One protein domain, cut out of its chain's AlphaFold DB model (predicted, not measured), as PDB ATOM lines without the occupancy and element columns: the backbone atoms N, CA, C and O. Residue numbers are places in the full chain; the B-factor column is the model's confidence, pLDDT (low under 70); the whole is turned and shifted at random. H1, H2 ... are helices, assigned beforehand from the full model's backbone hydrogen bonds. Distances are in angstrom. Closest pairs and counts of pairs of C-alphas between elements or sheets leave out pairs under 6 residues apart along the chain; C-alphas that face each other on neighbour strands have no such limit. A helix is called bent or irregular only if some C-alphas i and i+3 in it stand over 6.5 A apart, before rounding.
ATOM      1  N   LYS A  47     197.410 227.810 199.231       65.56
ATOM      2  CA  LYS A  47     196.925 228.132 200.576       65.56
ATOM      3  C   LYS A  47     195.775 227.218 201.004       65.56
ATOM      4  O   LYS A  47     195.760 226.763 202.148       65.56
ATOM      5  N   HIS A  48     194.839 226.924 200.102       68.81
ATOM      6  CA  HIS A  48     193.737 226.000 200.365       68.81
ATOM      7  C   HIS A  48     194.248 224.583 200.663       68.81
ATOM      8  O   HIS A  48     193.887 224.003 201.686       68.81
ATOM      9  N   ARG A  49     195.149 224.046 199.827       65.31
ATOM     10  CA  ARG A  49     195.765 222.724 200.051       65.31
ATOM     11  C   ARG A  49     196.510 222.656 201.385       65.31
ATOM     12  O   ARG A  49     196.381 221.671 202.104       65.31
ATOM     13  N   SER A  50     197.245 223.709 201.740       70.19
ATOM     14  CA  SER A  50     197.963 223.789 203.018       70.19
ATOM     15  C   SER A  50     197.019 223.808 204.230       70.19
ATOM     16  O   SER A  50     197.292 223.152 205.241       70.19
ATOM     17  N   CYS A  51     195.883 224.505 204.126       71.38
ATOM     18  CA  CYS A  51     194.867 224.530 205.179       71.38
ATOM     19  C   CYS A  51     194.222 223.153 205.378       71.38
ATOM     20  O   CYS A  51     194.148 222.673 206.509       71.38
ATOM     21  N   GLU A  52     193.816 222.492 204.292       73.38
ATOM     22  CA  GLU A  52     193.227 221.151 204.369       73.38
ATOM     23  C   GLU A  52     194.230 220.113 204.896       73.38
ATOM     24  O   GLU A  52     193.870 219.292 205.738       73.38
ATOM     25  N   ALA A  53     195.508 220.197 204.512       73.62
ATOM     26  CA  ALA A  53     196.555 219.331 205.062       73.62
ATOM     27  C   ALA A  53     196.750 219.537 206.577       73.62
ATOM     28  O   ALA A  53     196.853 218.573 207.333       73.62
ATOM     29  N   SER A  54     196.745 220.791 207.040       72.19
ATOM     30  CA  SER A  54     196.882 221.113 208.470       72.19
ATOM     31  C   SER A  54     195.702 220.582 209.288       72.19
ATOM     32  O   SER A  54     195.878 220.039 210.379       72.19
ATOM     33  N   LYS A  55     194.490 220.708 208.739       80.38
ATOM     34  CA  LYS A  55     193.266 220.150 209.313       80.38
ATOM     35  C   LYS A  55     193.340 218.625 209.404       80.38
ATOM     36  O   LYS A  55     193.071 218.069 210.465       80.38
ATOM     37  N   GLN A  56     193.730 217.964 208.317       83.50
ATOM     38  CA  GLN A  56     193.858 216.510 208.255       83.50
ATOM     39  C   GLN A  56     194.870 215.983 209.284       83.50
ATOM     40  O   GLN A  56     194.577 215.039 210.010       83.50
ATOM     41  N   MET A  57     196.010 216.655 209.432       82.38
ATOM     42  CA  MET A  57     197.032 216.285 210.410       82.38
ATOM     43  C   MET A  57     196.525 216.360 211.862       82.38
ATOM     44  O   MET A  57     196.832 215.481 212.666       82.38
ATOM     45  N   LEU A  58     195.720 217.371 212.215       84.88
ATOM     46  CA  LEU A  58     195.099 217.449 213.546       84.88
ATOM     47  C   LEU A  58     194.176 216.253 213.810       84.88
ATOM     48  O   LEU A  58     194.223 215.668 214.895       84.88
ATOM     49  N   TYR A  59     193.378 215.864 212.812       88.00
ATOM     50  CA  TYR A  59     192.542 214.669 212.906       88.00
ATOM     51  C   TYR A  59     193.372 213.400 213.058       88.00
ATOM     52  O   TYR A  59     193.015 212.552 213.870       88.00
ATOM     53  N   GLU A  60     194.470 213.256 212.325       87.19
ATOM     54  CA  GLU A  60     195.332 212.073 212.390       87.19
ATOM     55  C   GLU A  60     196.005 211.916 213.751       87.19
ATOM     56  O   GLU A  60     195.946 210.837 214.340       87.19
ATOM     57  N   VAL A  61     196.579 212.992 214.297       87.19
ATOM     58  CA  VAL A  61     197.203 212.963 215.629       87.19
ATOM     59  C   VAL A  61     196.167 212.628 216.700       87.19
ATOM     60  O   VAL A  61     196.411 211.761 217.539       87.19
ATOM     61  N   TYR A  62     194.987 213.253 216.650       91.31
ATOM     62  CA  TYR A  62     193.890 212.926 217.558       91.31
ATOM     63  C   TYR A  62     193.460 211.459 217.430       91.31
ATOM     64  O   TYR A  62     193.322 210.754 218.426       91.31
ATOM     65  N   THR A  63     193.291 210.980 216.200       89.25
ATOM     66  CA  THR A  63     192.859 209.608 215.903       89.25
ATOM     67  C   THR A  63     193.872 208.588 216.425       89.25
ATOM     68  O   THR A  63     193.487 207.594 217.039       89.25
ATOM     69  N   ASN A  64     195.169 208.859 216.263       87.25
ATOM     70  CA  ASN A  64     196.237 208.030 216.817       87.25
ATOM     71  C   ASN A  64     196.248 208.054 218.350       87.25
ATOM     72  O   ASN A  64     196.398 206.998 218.966       87.25
ATOM     73  N   ALA A  65     196.054 209.225 218.970       88.31
ATOM     74  CA  ALA A  65     195.951 209.348 220.422       88.31
ATOM     75  C   ALA A  65     194.792 208.501 220.970       88.31
ATOM     76  O   ALA A  65     195.003 207.714 221.890       88.31
ATOM     77  N   ILE A  66     193.604 208.593 220.360       90.19
ATOM     78  CA  ILE A  66     192.438 207.780 220.731       90.19
ATOM     79  C   ILE A  66     192.706 206.288 220.519       90.19
ATOM     80  O   ILE A  66     192.424 205.495 221.410       90.19
ATOM     81  N   GLY A  67     193.308 205.885 219.397       87.19
ATOM     82  CA  GLY A  67     193.623 204.474 219.158       87.19
ATOM     83  C   GLY A  67     194.577 203.894 220.210       87.19
ATOM     84  O   GLY A  67     194.354 202.796 220.720       87.19
ATOM     85  N   ILE A  68     195.624 204.638 220.587       85.62
ATOM     86  CA  ILE A  68     196.564 204.217 221.643       85.62
ATOM     87  C   ILE A  68     195.861 204.168 223.001       85.62
ATOM     88  O   ILE A  68     196.109 203.255 223.788       85.62
ATOM     89  N   LEU A  69     194.967 205.120 223.256       88.56
ATOM     90  CA  LEU A  69     194.163 205.190 224.468       88.56
ATOM     91  C   LEU A  69     193.215 203.989 224.604       88.56
ATOM     92  O   LEU A  69     193.159 203.380 225.667       88.56
ATOM     93  N   GLU A  70     192.551 203.573 223.526       88.31
ATOM     94  CA  GLU A  70     191.705 202.371 223.497       88.31
ATOM     95  C   GLU A  70     192.516 201.076 223.703       88.31
ATOM     96  O   GLU A  70     192.059 200.133 224.358       88.31
ATOM     97  N   GLU A  71     193.743 201.002 223.178       84.88
ATOM     98  CA  GLU A  71     194.645 199.874 223.454       84.88
ATOM     99  C   GLU A  71     195.204 199.890 224.880       84.88
ATOM    100  O   GLU A  71     195.487 198.826 225.435       84.88
ATOM    101  N   PHE A  72     195.353 201.061 225.492       85.75
ATOM    102  CA  PHE A  72     195.717 201.183 226.898       85.75
ATOM    103  C   PHE A  72     194.554 200.747 227.804       85.75
ATOM    104  O   PHE A  72     194.728 199.861 228.644       85.75
ATOM    105  N   GLU A  73     193.346 201.243 227.539       86.25
ATOM    106  CA  GLU A  73     192.109 200.870 228.234       86.25
ATOM    107  C   GLU A  73     191.859 199.358 228.172       86.25
ATOM    108  O   GLU A  73     191.563 198.721 229.183       86.25
ATOM    109  N   LYS A  74     192.071 198.736 227.001       84.88
ATOM    110  CA  LYS A  74     192.000 197.275 226.826       84.88
ATOM    111  C   LYS A  74     192.775 196.524 227.895       84.88
ATOM    112  O   LYS A  74     192.330 195.468 228.329       84.88
ATOM    113  N   ARG A  75     193.968 197.005 228.244       83.25
ATOM    114  CA  ARG A  75     194.870 196.335 229.186       83.25
ATOM    115  C   ARG A  75     194.380 196.481 230.608       83.25
ATOM    116  O   ARG A  75     194.405 195.490 231.330       83.25
ATOM    117  N   GLU A  76     193.896 197.666 230.970       80.50
ATOM    118  CA  GLU A  76     193.264 197.901 232.270       80.50
ATOM    119  C   GLU A  76     192.024 197.010 232.441       80.50
ATOM    120  O   GLU A  76     191.805 196.430 233.504       80.50
ATOM    121  N   LEU A  77     191.268 196.816 231.358       78.62
ATOM    122  CA  LEU A  77     190.049 196.016 231.330       78.62
ATOM    123  C   LEU A  77     190.268 194.521 231.056       78.62
ATOM    124  O   LEU A  77     189.293 193.777 231.085       78.62
ATOM    125  N   LYS A  78     191.502 194.028 230.848       75.75
ATOM    126  CA  LYS A  78     191.772 192.595 230.559       75.75
ATOM    127  C   LYS A  78     191.198 191.637 231.608       75.75
ATOM    128  O   LYS A  78     190.898 190.494 231.283       75.75
ATOM    129  N   ASN A  79     191.058 192.100 232.849       64.12
ATOM    130  CA  ASN A  79     190.510 191.319 233.960       64.12
ATOM    131  C   ASN A  79     189.009 191.571 234.193       64.12
ATOM    132  O   ASN A  79     188.444 191.086 235.171       64.12
ATOM    133  N   THR A  80     188.366 192.337 233.314       60.75
ATOM    134  CA  THR A  80     186.934 192.640 233.349       60.75
ATOM    135  C   THR A  80     186.262 192.035 232.119       60.75
ATOM    136  O   THR A  80     186.809 192.077 231.023       60.75
ATOM    137  N   ASN A  81     185.053 191.491 232.268       62.75
ATOM    138  CA  ASN A  81     184.277 190.950 231.140       62.75
ATOM    139  C   ASN A  81     183.643 192.055 230.265       62.75
ATOM    140  O   ASN A  81     182.671 191.804 229.553       62.75
ATOM    141  N   LEU A  82     184.147 193.289 230.348       66.81
ATOM    142  CA  LEU A  82     183.604 194.445 229.650       66.81
ATOM    143  C   LEU A  82     184.206 194.525 228.246       66.81
ATOM    144  O   LEU A  82     185.419 194.644 228.075       66.81
ATOM    145  N   VAL A  83     183.344 194.475 227.231       63.22
ATOM    146  CA  VAL A  83     183.722 194.686 225.831       63.22
ATOM    147  C   VAL A  83     183.176 196.038 225.397       63.22
ATOM    148  O   VAL A  83     181.968 196.211 225.263       63.22
ATOM    149  N   ILE A  84     184.071 196.998 225.180       63.31
ATOM    150  CA  ILE A  84     183.718 198.346 224.731       63.31
ATOM    151  C   ILE A  84     183.861 198.415 223.211       63.31
ATOM    152  O   ILE A  84     184.832 197.906 222.641       63.31
ATOM    153  N   GLN A  85     182.882 199.038 222.555       65.00
ATOM    154  CA  GLN A  85     182.933 199.325 221.126       65.00
ATOM    155  C   GLN A  85     184.056 200.328 220.839       65.00
ATOM    156  O   GLN A  85     184.089 201.403 221.430       65.00
ATOM    157  N   ARG A  86     184.965 199.966 219.931       66.69
ATOM    158  CA  ARG A  86     186.177 200.739 219.629       66.69
ATOM    159  C   ARG A  86     186.048 201.548 218.358       66.69
ATOM    160  O   ARG A  86     185.269 201.205 217.465       66.69
ATOM    161  N   SER A  87     186.881 202.572 218.254       66.62
ATOM    162  CA  SER A  87     187.145 203.243 216.997       66.62
ATOM    163  C   SER A  87     187.753 202.258 215.981       66.62
ATOM    164  O   SER A  87     188.536 201.371 216.320       66.62
ATOM    165  N   ASN A  88     187.398 202.386 214.698       66.50
ATOM    166  CA  ASN A  88     187.937 201.551 213.607       66.50
ATOM    167  C   ASN A  88     189.392 201.921 213.232       66.50
ATOM    168  O   ASN A  88     189.819 201.758 212.086       66.50
ATOM    169  N   VAL A  89     190.154 202.467 214.177       71.56
ATOM    170  CA  VAL A  89     191.484 203.017 213.936       71.56
ATOM    171  C   VAL A  89     192.510 201.894 213.925       71.56
ATOM    172  O   VAL A  89     192.660 201.139 214.883       71.56
ATOM    173  N   LYS A  90     193.261 201.797 212.826       70.12
ATOM    174  CA  LYS A  90     194.404 200.890 212.728       70.12
ATOM    175  C   LYS A  90     195.637 201.577 213.303       70.12
ATOM    176  O   LYS A  90     196.315 202.307 212.589       70.12
ATOM    177  N   ILE A  91     195.929 201.327 214.576       74.00
ATOM    178  CA  ILE A  91     197.222 201.693 215.162       74.00
ATOM    179  C   ILE A  91     198.203 200.512 215.114       74.00
ATOM    180  O   ILE A  91     197.767 199.356 215.111       74.00
ATOM    181  N   PRO A  92     199.524 200.767 215.087       70.12
ATOM    182  CA  PRO A  92     200.517 199.711 215.236       70.12
ATOM    183  C   PRO A  92     200.306 198.958 216.550       70.12
ATOM    184  O   PRO A  92     200.060 199.579 217.586       70.12
ATOM    185  N   ASP A  93     200.435 197.631 216.520       70.44
ATOM    186  CA  ASP A  93     200.230 196.806 217.709       70.44
ATOM    187  C   ASP A  93     201.234 197.165 218.814       70.44
ATOM    188  O   ASP A  93     202.452 197.069 218.644       70.44
ATOM    189  N   GLN A  94     200.709 197.566 219.971       74.62
ATOM    190  CA  GLN A  94     201.510 197.911 221.140       74.62
ATOM    191  C   GLN A  94     201.624 196.752 222.135       74.62
ATOM    192  O   GLN A  94     202.289 196.919 223.154       74.62
ATOM    193  N   SER A  95     200.979 195.602 221.896       73.31
ATOM    194  CA  SER A  95     200.793 194.505 222.867       73.31
ATOM    195  C   SER A  95     202.073 194.030 223.570       73.31
ATOM    196  O   SER A  95     202.022 193.633 224.733       73.31
ATOM    197  N   HIS A  96     203.215 194.129 222.885       76.88
ATOM    198  CA  HIS A  96     204.544 193.755 223.365       76.88
ATOM    199  C   HIS A  96     205.184 194.775 224.328       76.88
ATOM    200  O   HIS A  96     206.144 194.442 225.020       76.88
ATOM    201  N   LYS A  97     204.695 196.020 224.368       78.44
ATOM    202  CA  LYS A  97     205.238 197.099 225.208       78.44
ATOM    203  C   LYS A  97     204.699 197.043 226.631       78.44
ATOM    204  O   LYS A  97     203.554 196.637 226.844       78.44
ATOM    205  N   LYS A  98     205.487 197.517 227.602       81.50
ATOM    206  CA  LYS A  98     205.033 197.657 228.993       81.50
ATOM    207  C   LYS A  98     204.022 198.796 229.104       81.50
ATOM    208  O   LYS A  98     204.041 199.728 228.307       81.50
ATOM    209  N   ASP A  99     203.179 198.758 230.130       77.44
ATOM    210  CA  ASP A  99     202.137 199.776 230.321       77.44
ATOM    211  C   ASP A  99     202.718 201.184 230.497       77.44
ATOM    212  O   ASP A  99     202.179 202.141 229.952       77.44
ATOM    213  N   GLN A 100     203.874 201.304 231.161       77.81
ATOM    214  CA  GLN A 100     204.612 202.568 231.264       77.81
ATOM    215  C   GLN A 100     205.025 203.115 229.891       77.81
ATOM    216  O   GLN A 100     204.898 204.311 229.652       77.81
ATOM    217  N   ASP A 101     205.465 202.254 228.973       76.31
ATOM    218  CA  ASP A 101     205.876 202.680 227.634       76.31
ATOM    219  C   ASP A 101     204.664 203.161 226.822       76.31
ATOM    220  O   ASP A 101     204.749 204.152 226.102       76.31
ATOM    221  N   VAL A 102     203.514 202.493 226.965       76.12
ATOM    222  CA  VAL A 102     202.265 202.901 226.304       76.12
ATOM    223  C   VAL A 102     201.763 204.239 226.839       76.12
ATOM    224  O   VAL A 102     201.355 205.086 226.047       76.12
ATOM    225  N   GLN A 103     201.854 204.473 228.152       79.81
ATOM    226  CA  GLN A 103     201.537 205.775 228.745       79.81
ATOM    227  C   GLN A 103     202.433 206.883 228.186       79.81
ATOM    228  O   GLN A 103     201.932 207.948 227.839       79.81
ATOM    229  N   VAL A 104     203.741 206.637 228.057       77.12
ATOM    230  CA  VAL A 104     204.672 207.612 227.467       77.12
ATOM    231  C   VAL A 104     204.300 207.905 226.016       77.12
ATOM    232  O   VAL A 104     204.221 209.071 225.638       77.12
ATOM    233  N   ILE A 105     204.002 206.877 225.216       79.69
ATOM    234  CA  ILE A 105     203.566 207.052 223.823       79.69
ATOM    235  C   ILE A 105     202.286 207.897 223.759       79.69
ATOM    236  O   ILE A 105     202.201 208.821 222.950       79.69
ATOM    237  N   LEU A 106     201.311 207.623 224.627       82.56
ATOM    238  CA  LEU A 106     200.063 208.379 224.701       82.56
ATOM    239  C   LEU A 106     200.309 209.846 225.086       82.56
ATOM    240  O   LEU A 106     199.806 210.747 224.418       82.56
ATOM    241  N   GLN A 107     201.147 210.101 226.092       80.50
ATOM    242  CA  GLN A 107     201.557 211.458 226.475       80.50
ATOM    243  C   GLN A 107     202.248 212.192 225.324       80.50
ATOM    244  O   GLN A 107     201.990 213.374 225.105       80.50
ATOM    245  N   THR A 108     203.097 211.501 224.559       80.06
ATOM    246  CA  THR A 108     203.726 212.075 223.367       80.06
ATOM    247  C   THR A 108     202.684 212.473 222.324       80.06
ATOM    248  O   THR A 108     202.773 213.575 221.792       80.06
ATOM    249  N   GLN A 109     201.667 211.646 222.060       85.19
ATOM    250  CA  GLN A 109     200.598 212.013 221.121       85.19
ATOM    251  C   GLN A 109     199.797 213.233 221.596       85.19
ATOM    252  O   GLN A 109     199.508 214.120 220.796       85.19
ATOM    253  N   ILE A 110     199.496 213.322 222.895       84.75
ATOM    254  CA  ILE A 110     198.810 214.485 223.481       84.75
ATOM    255  C   ILE A 110     199.660 215.754 223.324       84.75
ATOM    256  O   ILE A 110     199.138 216.798 222.938       84.75
ATOM    257  N   LEU A 111     200.974 215.667 223.549       83.44
ATOM    258  CA  LEU A 111     201.889 216.796 223.362       83.44
ATOM    259  C   LEU A 111     201.974 217.238 221.892       83.44
ATOM    260  O   LEU A 111     202.029 218.437 221.603       83.44
ATOM    261  N   ILE A 112     201.979 216.285 220.955       82.31
ATOM    262  CA  ILE A 112     201.936 216.593 219.521       82.31
ATOM    263  C   ILE A 112     200.620 217.302 219.197       82.31
ATOM    264  O   ILE A 112     200.652 218.343 218.545       82.31
ATOM    265  N   LEU A 113     199.485 216.801 219.696       88.12
ATOM    266  CA  LEU A 113     198.181 217.438 219.507       88.12
ATOM    267  C   LEU A 113     198.193 218.872 220.041       88.12
ATOM    268  O   LEU A 113     197.807 219.793 219.329       88.12
ATOM    269  N   GLU A 114     198.700 219.082 221.255       87.50
ATOM    270  CA  GLU A 114     198.820 220.410 221.862       87.50
ATOM    271  C   GLU A 114     199.681 221.351 221.019       87.50
ATOM    272  O   GLU A 114     199.312 222.502 220.779       87.50
ATOM    273  N   THR A 115     200.815 220.857 220.529       82.31
ATOM    274  CA  THR A 115     201.721 221.637 219.684       82.31
ATOM    275  C   THR A 115     201.031 222.044 218.387       82.31
ATOM    276  O   THR A 115     201.070 223.219 218.029       82.31
ATOM    277  N   GLN A 116     200.348 221.112 217.719       82.88
ATOM    278  CA  GLN A 116     199.624 221.390 216.478       82.88
ATOM    279  C   GLN A 116     198.452 222.352 216.701       82.88
ATOM    280  O   GLN A 116     198.247 223.277 215.916       82.88
ATOM    281  N   MET A 117     197.721 222.205 217.808       83.19
ATOM    282  CA  MET A 117     196.639 223.118 218.181       83.19
ATOM    283  C   MET A 117     197.144 224.546 218.430       83.19
ATOM    284  O   MET A 117     196.447 225.506 218.102       83.19
ATOM    285  N   LYS A 118     198.363 224.711 218.961       81.50
ATOM    286  CA  LYS A 118     198.985 226.028 219.182       81.50
ATOM    287  C   LYS A 118     199.521 226.671 217.905       81.50
ATOM    288  O   LYS A 118     199.507 227.894 217.809       81.50
ATOM    289  N   THR A 119     200.016 225.878 216.955       76.31
ATOM    290  CA  THR A 119     200.669 226.386 215.736       76.31
ATOM    291  C   THR A 119     199.733 226.502 214.534       76.31
ATOM    292  O   THR A 119     200.073 227.192 213.572       76.31
ATOM    293  N   CYS A 120     198.573 225.841 214.556       77.25
ATOM    294  CA  CYS A 120     197.603 225.912 213.469       77.25
ATOM    295  C   CYS A 120     196.861 227.261 213.418       77.25
ATOM    296  O   CYS A 120     196.761 227.997 214.402       77.25
ATOM    297  N   LEU A 121     196.327 227.594 212.238       76.06
ATOM    298  CA  LEU A 121     195.519 228.800 212.039       76.06
ATOM    299  C   LEU A 121     194.269 228.757 212.922       76.06
ATOM    300  O   LEU A 121     193.591 227.732 212.974       76.06
ATOM    301  N   SER A 122     193.912 229.884 213.543       78.75
ATOM    302  CA  SER A 122     192.770 229.986 214.462       78.75
ATOM    303  C   SER A 122     191.453 229.490 213.863       78.75
ATOM    304  O   SER A 122     190.725 228.754 214.517       78.75
ATOM    305  N   SER A 123     191.179 229.799 212.593       77.12
ATOM    306  CA  SER A 123     189.977 229.323 211.894       77.12
ATOM    307  C   SER A 123     189.906 227.795 211.781       77.12
ATOM    308  O   SER A 123     188.829 227.212 211.916       77.12
ATOM    309  N   ILE A 124     191.048 227.136 211.557       79.44
ATOM    310  CA  ILE A 124     191.151 225.673 211.510       79.44
ATOM    311  C   ILE A 124     191.046 225.121 212.926       79.44
ATOM    312  O   ILE A 124     190.241 224.223 213.160       79.44
ATOM    313  N   ARG A 125     191.813 225.686 213.866       82.94
ATOM    314  CA  ARG A 125     191.823 225.289 215.273       82.94
ATOM    315  C   ARG A 125     190.420 225.260 215.841       82.94
ATOM    316  O   ARG A 125     190.034 224.252 216.406       82.94
ATOM    317  N   ASP A 126     189.671 226.347 215.698       84.25
ATOM    318  CA  ASP A 126     188.375 226.502 216.348       84.25
ATOM    319  C   ASP A 126     187.346 225.534 215.735       84.25
ATOM    320  O   ASP A 126     186.589 224.893 216.462       84.25
ATOM    321  N   THR A 127     187.392 225.339 214.411       85.31
ATOM    322  CA  THR A 127     186.531 224.373 213.705       85.31
ATOM    323  C   THR A 127     186.851 222.927 214.097       85.31
ATOM    324  O   THR A 127     185.949 222.141 214.377       85.31
ATOM    325  N   VAL A 128     188.134 222.556 214.109       87.06
ATOM    326  CA  VAL A 128     188.585 221.189 214.416       87.06
ATOM    327  C   VAL A 128     188.456 220.890 215.908       87.06
ATOM    328  O   VAL A 128     188.018 219.807 216.274       87.06
ATOM    329  N   SER A 129     188.778 221.854 216.773       87.62
ATOM    330  CA  SER A 129     188.622 221.771 218.230       87.62
ATOM    331  C   SER A 129     187.217 221.334 218.608       87.62
ATOM    332  O   SER A 129     187.062 220.416 219.409       87.62
ATOM    333  N   GLU A 130     186.198 221.963 218.021       84.81
ATOM    334  CA  GLU A 130     184.814 221.678 218.377       84.81
ATOM    335  C   GLU A 130     184.388 220.265 217.950       84.81
ATOM    336  O   GLU A 130     183.838 219.523 218.766       84.81
ATOM    337  N   ASP A 131     184.736 219.836 216.729       88.94
ATOM    338  CA  ASP A 131     184.464 218.463 216.269       88.94
ATOM    339  C   ASP A 131     185.185 217.423 217.144       88.94
ATOM    340  O   ASP A 131     184.593 216.442 217.603       88.94
ATOM    341  N   LEU A 132     186.466 217.651 217.444       89.44
ATOM    342  CA  LEU A 132     187.260 216.737 218.263       89.44
ATOM    343  C   LEU A 132     186.770 216.677 219.716       89.44
ATOM    344  O   LEU A 132     186.763 215.599 220.318       89.44
ATOM    345  N   LYS A 133     186.301 217.792 220.293       82.69
ATOM    346  CA  LYS A 133     185.646 217.789 221.612       82.69
ATOM    347  C   LYS A 133     184.391 216.941 221.588       82.69
ATOM    348  O   LYS A 133     184.212 216.118 222.482       82.69
ATOM    349  N   GLN A 134     183.548 217.102 220.568       77.88
ATOM    350  CA  GLN A 134     182.327 216.316 220.440       77.88
ATOM    351  C   GLN A 134     182.638 214.816 220.370       77.88
ATOM    352  O   GLN A 134     182.007 214.033 221.081       77.88
ATOM    353  N   LYS A 135     183.653 214.411 219.597       81.75
ATOM    354  CA  LYS A 135     184.122 213.013 219.545       81.75
ATOM    355  C   LYS A 135     184.633 212.515 220.896       81.75
ATOM    356  O   LYS A 135     184.303 211.407 221.312       81.75
ATOM    357  N   THR A 136     185.359 213.358 221.623       77.25
ATOM    358  CA  THR A 136     185.880 213.034 222.962       77.25
ATOM    359  C   THR A 136     184.745 212.860 223.978       77.25
ATOM    360  O   THR A 136     184.747 211.922 224.772       77.25
ATOM    361  N   LEU A 137     183.714 213.705 223.915       74.19
ATOM    362  CA  LEU A 137     182.514 213.576 224.747       74.19
ATOM    363  C   LEU A 137     181.684 212.339 224.382       74.19
ATOM    364  O   LEU A 137     181.159 211.671 225.271       74.19
ATOM    365  N   GLN A 138     181.582 211.997 223.095       75.19
ATOM    366  CA  GLN A 138     180.936 210.756 222.652       75.19
ATOM    367  C   GLN A 138     181.659 209.518 223.184       75.19
ATOM    368  O   GLN A 138     181.008 208.540 223.563       75.19
ATOM    369  N   TRP A 139     182.988 209.569 223.260       75.69
ATOM    370  CA  TRP A 139     183.785 208.511 223.867       75.69
ATOM    371  C   TRP A 139     183.435 208.336 225.359       75.69
ATOM    372  O   TRP A 139     183.081 207.230 225.777       75.69
ATOM    373  N   PHE A 140     183.371 209.427 226.137       69.69
ATOM    374  CA  PHE A 140     182.907 209.384 227.535       69.69
ATOM    375  C   PHE A 140     181.476 208.846 227.673       69.69
ATOM    376  O   PHE A 140     181.205 207.996 228.521       69.69
ATOM    377  N   ALA A 141     180.553 209.310 226.827       69.31
ATOM    378  CA  ALA A 141     179.160 208.865 226.849       69.31
ATOM    379  C   ALA A 141     179.038 207.359 226.566       69.31
ATOM    380  O   ALA A 141     178.236 206.667 227.197       69.31
ATOM    381  N   THR A 142     179.862 206.839 225.654       71.12
ATOM    382  CA  THR A 142     179.919 205.408 225.328       71.12
ATOM    383  C   THR A 142     180.403 204.595 226.522       71.12
ATOM    384  O   THR A 142     179.808 203.565 226.838       71.12
ATOM    385  N   ARG A 143     181.423 205.064 227.244       73.19
ATOM    386  CA  ARG A 143     181.878 204.409 228.479       73.19
ATOM    387  C   ARG A 143     180.840 204.425 229.582       73.19
ATOM    388  O   ARG A 143     180.590 203.387 230.185       73.19
ATOM    389  N   HIS A 144     180.205 205.573 229.805       67.12
ATOM    390  CA  HIS A 144     179.152 205.698 230.806       67.12
ATOM    391  C   HIS A 144     177.984 204.749 230.506       67.12
ATOM    392  O   HIS A 144     177.495 204.067 231.401       67.12
ATOM    393  N   LYS A 145     177.567 204.644 229.236       70.25
ATOM    394  CA  LYS A 145     176.520 203.705 228.799       70.25
ATOM    395  C   LYS A 145     176.895 202.238 229.033       70.25
ATOM    396  O   LYS A 145     176.013 201.431 229.296       70.25
ATOM    397  N   ASN A 146     178.176 201.902 228.910       70.88
ATOM    398  CA  ASN A 146     178.696 200.550 229.121       70.88
ATOM    399  C   ASN A 146     179.142 200.297 230.574       70.88
ATOM    400  O   ASN A 146     179.798 199.291 230.830       70.88
ATOM    401  N   GLU A 147     178.820 201.207 231.504       74.75
ATOM    402  CA  GLU A 147     179.131 201.096 232.938       74.75
ATOM    403  C   GLU A 147     180.622 200.839 233.225       74.75
ATOM    404  O   GLU A 147     180.999 200.152 234.175       74.75
ATOM    405  N   VAL A 148     181.494 201.400 232.385       69.19
ATOM    406  CA  VAL A 148     182.943 201.222 232.507       69.19
ATOM    407  C   VAL A 148     183.440 202.029 233.711       69.19
ATOM    408  O   VAL A 148     183.200 203.239 233.762       69.19
ATOM    409  N   PRO A 149     184.136 201.407 234.681       69.62
ATOM    410  CA  PRO A 149     184.648 202.121 235.842       69.62
ATOM    411  C   PRO A 149     185.700 203.157 235.432       69.62
ATOM    412  O   PRO A 149     186.415 202.971 234.450       69.62
ATOM    413  N   MET A 150     185.818 204.231 236.213       69.62
ATOM    414  CA  MET A 150     186.908 205.202 236.060       69.62
ATOM    415  C   MET A 150     188.270 204.521 236.262       69.62
ATOM    416  O   MET A 150     188.439 203.715 237.183       69.62
ATOM    417  N   SER A 151     189.239 204.859 235.418       74.50
ATOM    418  CA  SER A 151     190.587 204.294 235.378       74.50
ATOM    419  C   SER A 151     191.626 205.348 234.974       74.50
ATOM    420  O   SER A 151     191.294 206.513 234.757       74.50
ATOM    421  N   SER A 152     192.903 204.957 234.861       77.12
ATOM    422  CA  SER A 152     193.953 205.902 234.444       77.12
ATOM    423  C   SER A 152     193.804 206.354 232.986       77.12
ATOM    424  O   SER A 152     194.342 207.386 232.593       77.12
ATOM    425  N   THR A 153     193.019 205.624 232.190       80.44
ATOM    426  CA  THR A 153     192.590 206.041 230.852       80.44
ATOM    427  C   THR A 153     191.833 207.377 230.892       80.44
ATOM    428  O   THR A 153     192.083 208.239 230.050       80.44
ATOM    429  N   ASP A 154     190.963 207.595 231.883       74.31
ATOM    430  CA  ASP A 154     190.147 208.811 231.979       74.31
ATOM    431  C   ASP A 154     191.005 210.070 232.184       74.31
ATOM    432  O   ASP A 154     190.715 211.114 231.598       74.31
ATOM    433  N   ASP A 155     192.125 209.958 232.909       74.88
ATOM    434  CA  ASP A 155     193.081 211.059 233.097       74.88
ATOM    435  C   ASP A 155     193.687 211.532 231.766       74.88
ATOM    436  O   ASP A 155     193.952 212.722 231.577       74.88
ATOM    437  N   PHE A 156     193.922 210.618 230.821       81.19
ATOM    438  CA  PHE A 156     194.432 210.966 229.493       81.19
ATOM    439  C   PHE A 156     193.355 211.584 228.606       81.19
ATOM    440  O   PHE A 156     193.645 212.509 227.849       81.19
ATOM    441  N   VAL A 157     192.108 211.128 228.720       77.81
ATOM    442  CA  VAL A 157     190.997 211.728 227.967       77.81
ATOM    443  C   VAL A 157     190.706 213.142 228.451       77.81
ATOM    444  O   VAL A 157     190.494 214.030 227.627       77.81
ATOM    445  N   VAL A 158     190.775 213.387 229.764       73.38
ATOM    446  CA  VAL A 158     190.693 214.745 230.318       73.38
ATOM    447  C   VAL A 158     191.813 215.625 229.758       73.38
ATOM    448  O   VAL A 158     191.529 216.720 229.286       73.38
ATOM    449  N   GLN A 159     193.056 215.135 229.697       80.25
ATOM    450  CA  GLN A 159     194.164 215.885 229.088       80.25
ATOM    451  C   GLN A 159     193.925 216.210 227.604       80.25
ATOM    452  O   GLN A 159     194.191 217.332 227.175       80.25
ATOM    453  N   ILE A 160     193.399 215.262 226.819       84.50
ATOM    454  CA  ILE A 160     193.010 215.512 225.422       84.50
ATOM    455  C   ILE A 160     191.940 216.609 225.366       84.50
ATOM    456  O   ILE A 160     192.068 217.559 224.595       84.50
ATOM    457  N   PHE A 161     190.903 216.512 226.198       75.56
ATOM    458  CA  PHE A 161     189.822 217.492 226.237       75.56
ATOM    459  C   PHE A 161     190.308 218.890 226.651       75.56
ATOM    460  O   PHE A 161     189.887 219.889 226.060       75.56
ATOM    461  N   ASP A 162     191.230 218.966 227.611       78.88
ATOM    462  CA  ASP A 162     191.860 220.209 228.052       78.88
ATOM    463  C   ASP A 162     192.649 220.855 226.918       78.88
ATOM    464  O   ASP A 162     192.446 222.037 226.639       78.88
ATOM    465  N   VAL A 163     193.488 220.084 226.213       86.31
ATOM    466  CA  VAL A 163     194.237 220.552 225.036       86.31
ATOM    467  C   VAL A 163     193.295 221.123 223.979       86.31
ATOM    468  O   VAL A 163     193.527 222.221 223.473       86.31
ATOM    469  N   LEU A 164     192.200 220.423 223.681       85.06
ATOM    470  CA  LEU A 164     191.208 220.891 222.714       85.06
ATOM    471  C   LEU A 164     190.468 222.146 223.201       85.06
ATOM    472  O   LEU A 164     189.995 222.930 222.383       85.06
ATOM    473  N   SER A 165     190.361 222.355 224.513       78.56
ATOM    474  CA  SER A 165     189.667 223.492 225.134       78.56
ATOM    475  C   SER A 165     190.545 224.728 225.334       78.56
ATOM    476  O   SER A 165     190.016 225.800 225.649       78.56
ATOM    477  N   GLN A 166     191.861 224.618 225.131       79.88
ATOM    478  CA  GLN A 166     192.765 225.760 225.205       79.88
ATOM    479  C   GLN A 166     192.382 226.810 224.154       79.88
ATOM    480  O   GLN A 166     192.316 226.543 222.954       79.88
ATOM    481  N   LYS A 167     192.138 228.039 224.618       64.94
ATOM    482  CA  LYS A 167     192.020 229.207 223.741       64.94
ATOM    483  C   LYS A 167     193.407 229.697 223.356       64.94
ATOM    484  O   LYS A 167     194.378 229.448 224.065       64.94
ATOM    485  N   GLU A 168     193.472 230.434 222.255       58.19
ATOM    486  CA  GLU A 168     194.698 231.026 221.729       58.19
ATOM    487  C   GLU A 168     195.528 231.714 222.823       58.19
ATOM    488  O   GLU A 168     195.188 232.790 223.322       58.19
ATOM    489  N   THR A 169     196.651 231.108 223.197       46.94
ATOM    490  CA  THR A 169     197.713 231.829 223.889       46.94
ATOM    491  C   THR A 169     198.423 232.659 222.837       46.94
ATOM    492  O   THR A 169     199.026 232.089 221.929       46.94
TER     493      THR A 169
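AT A GLANCE: This is residues 47 to 169 of the 258 residues of an uncharacterized protein of Mytilus coruscus (UniProt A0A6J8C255). Four helices, H1 to H4, stand side by side in an up-and-down bundle, each running against the one before; H1 makes the longest axis. The printed part, 123 residues without a named strand, is all helix and compact, radius of gyration of the C-alphas 14.9 A, spanning 49 by 30 by 26 A.

HOW THE PARTS SIT: H1, residues 47 to 79, and H2, residues 99 to 119, form a hairpin at a shallow tilt of 22 degrees; their closest C-alphas, Ala 65 and Gln 109, are 5.4 A apart. H3, residues 122 to 145, and H4, residues 152 to 165, form another at 28 degrees; their closest C-alphas, Ser 129 and Leu 164, are 5.3 A apart. Every O i to N i+4 pair is within hydrogen-bond range in H2, 27 of 29 in H1, 19 of 20 in H3 and 9 of 10 in H4.

IN THESE COORDINATES: H1 begins at C-alpha 47 (196.925, 228.132, 200.576), spans 50.1 A and is irregular: C-alphas 76 and 79 are 7.3 A apart. H2 spans 30.4 A, H3 34.1 A and H4 20.4 A, ending at C-alpha 165 (189.667, 223.492, 225.134).

THE WHOLE: The printed part has no cut; the link from H1 to H2 is long. Mean pLDDT of the printed part is 77.5; residues 79 to 88 are among those under 70.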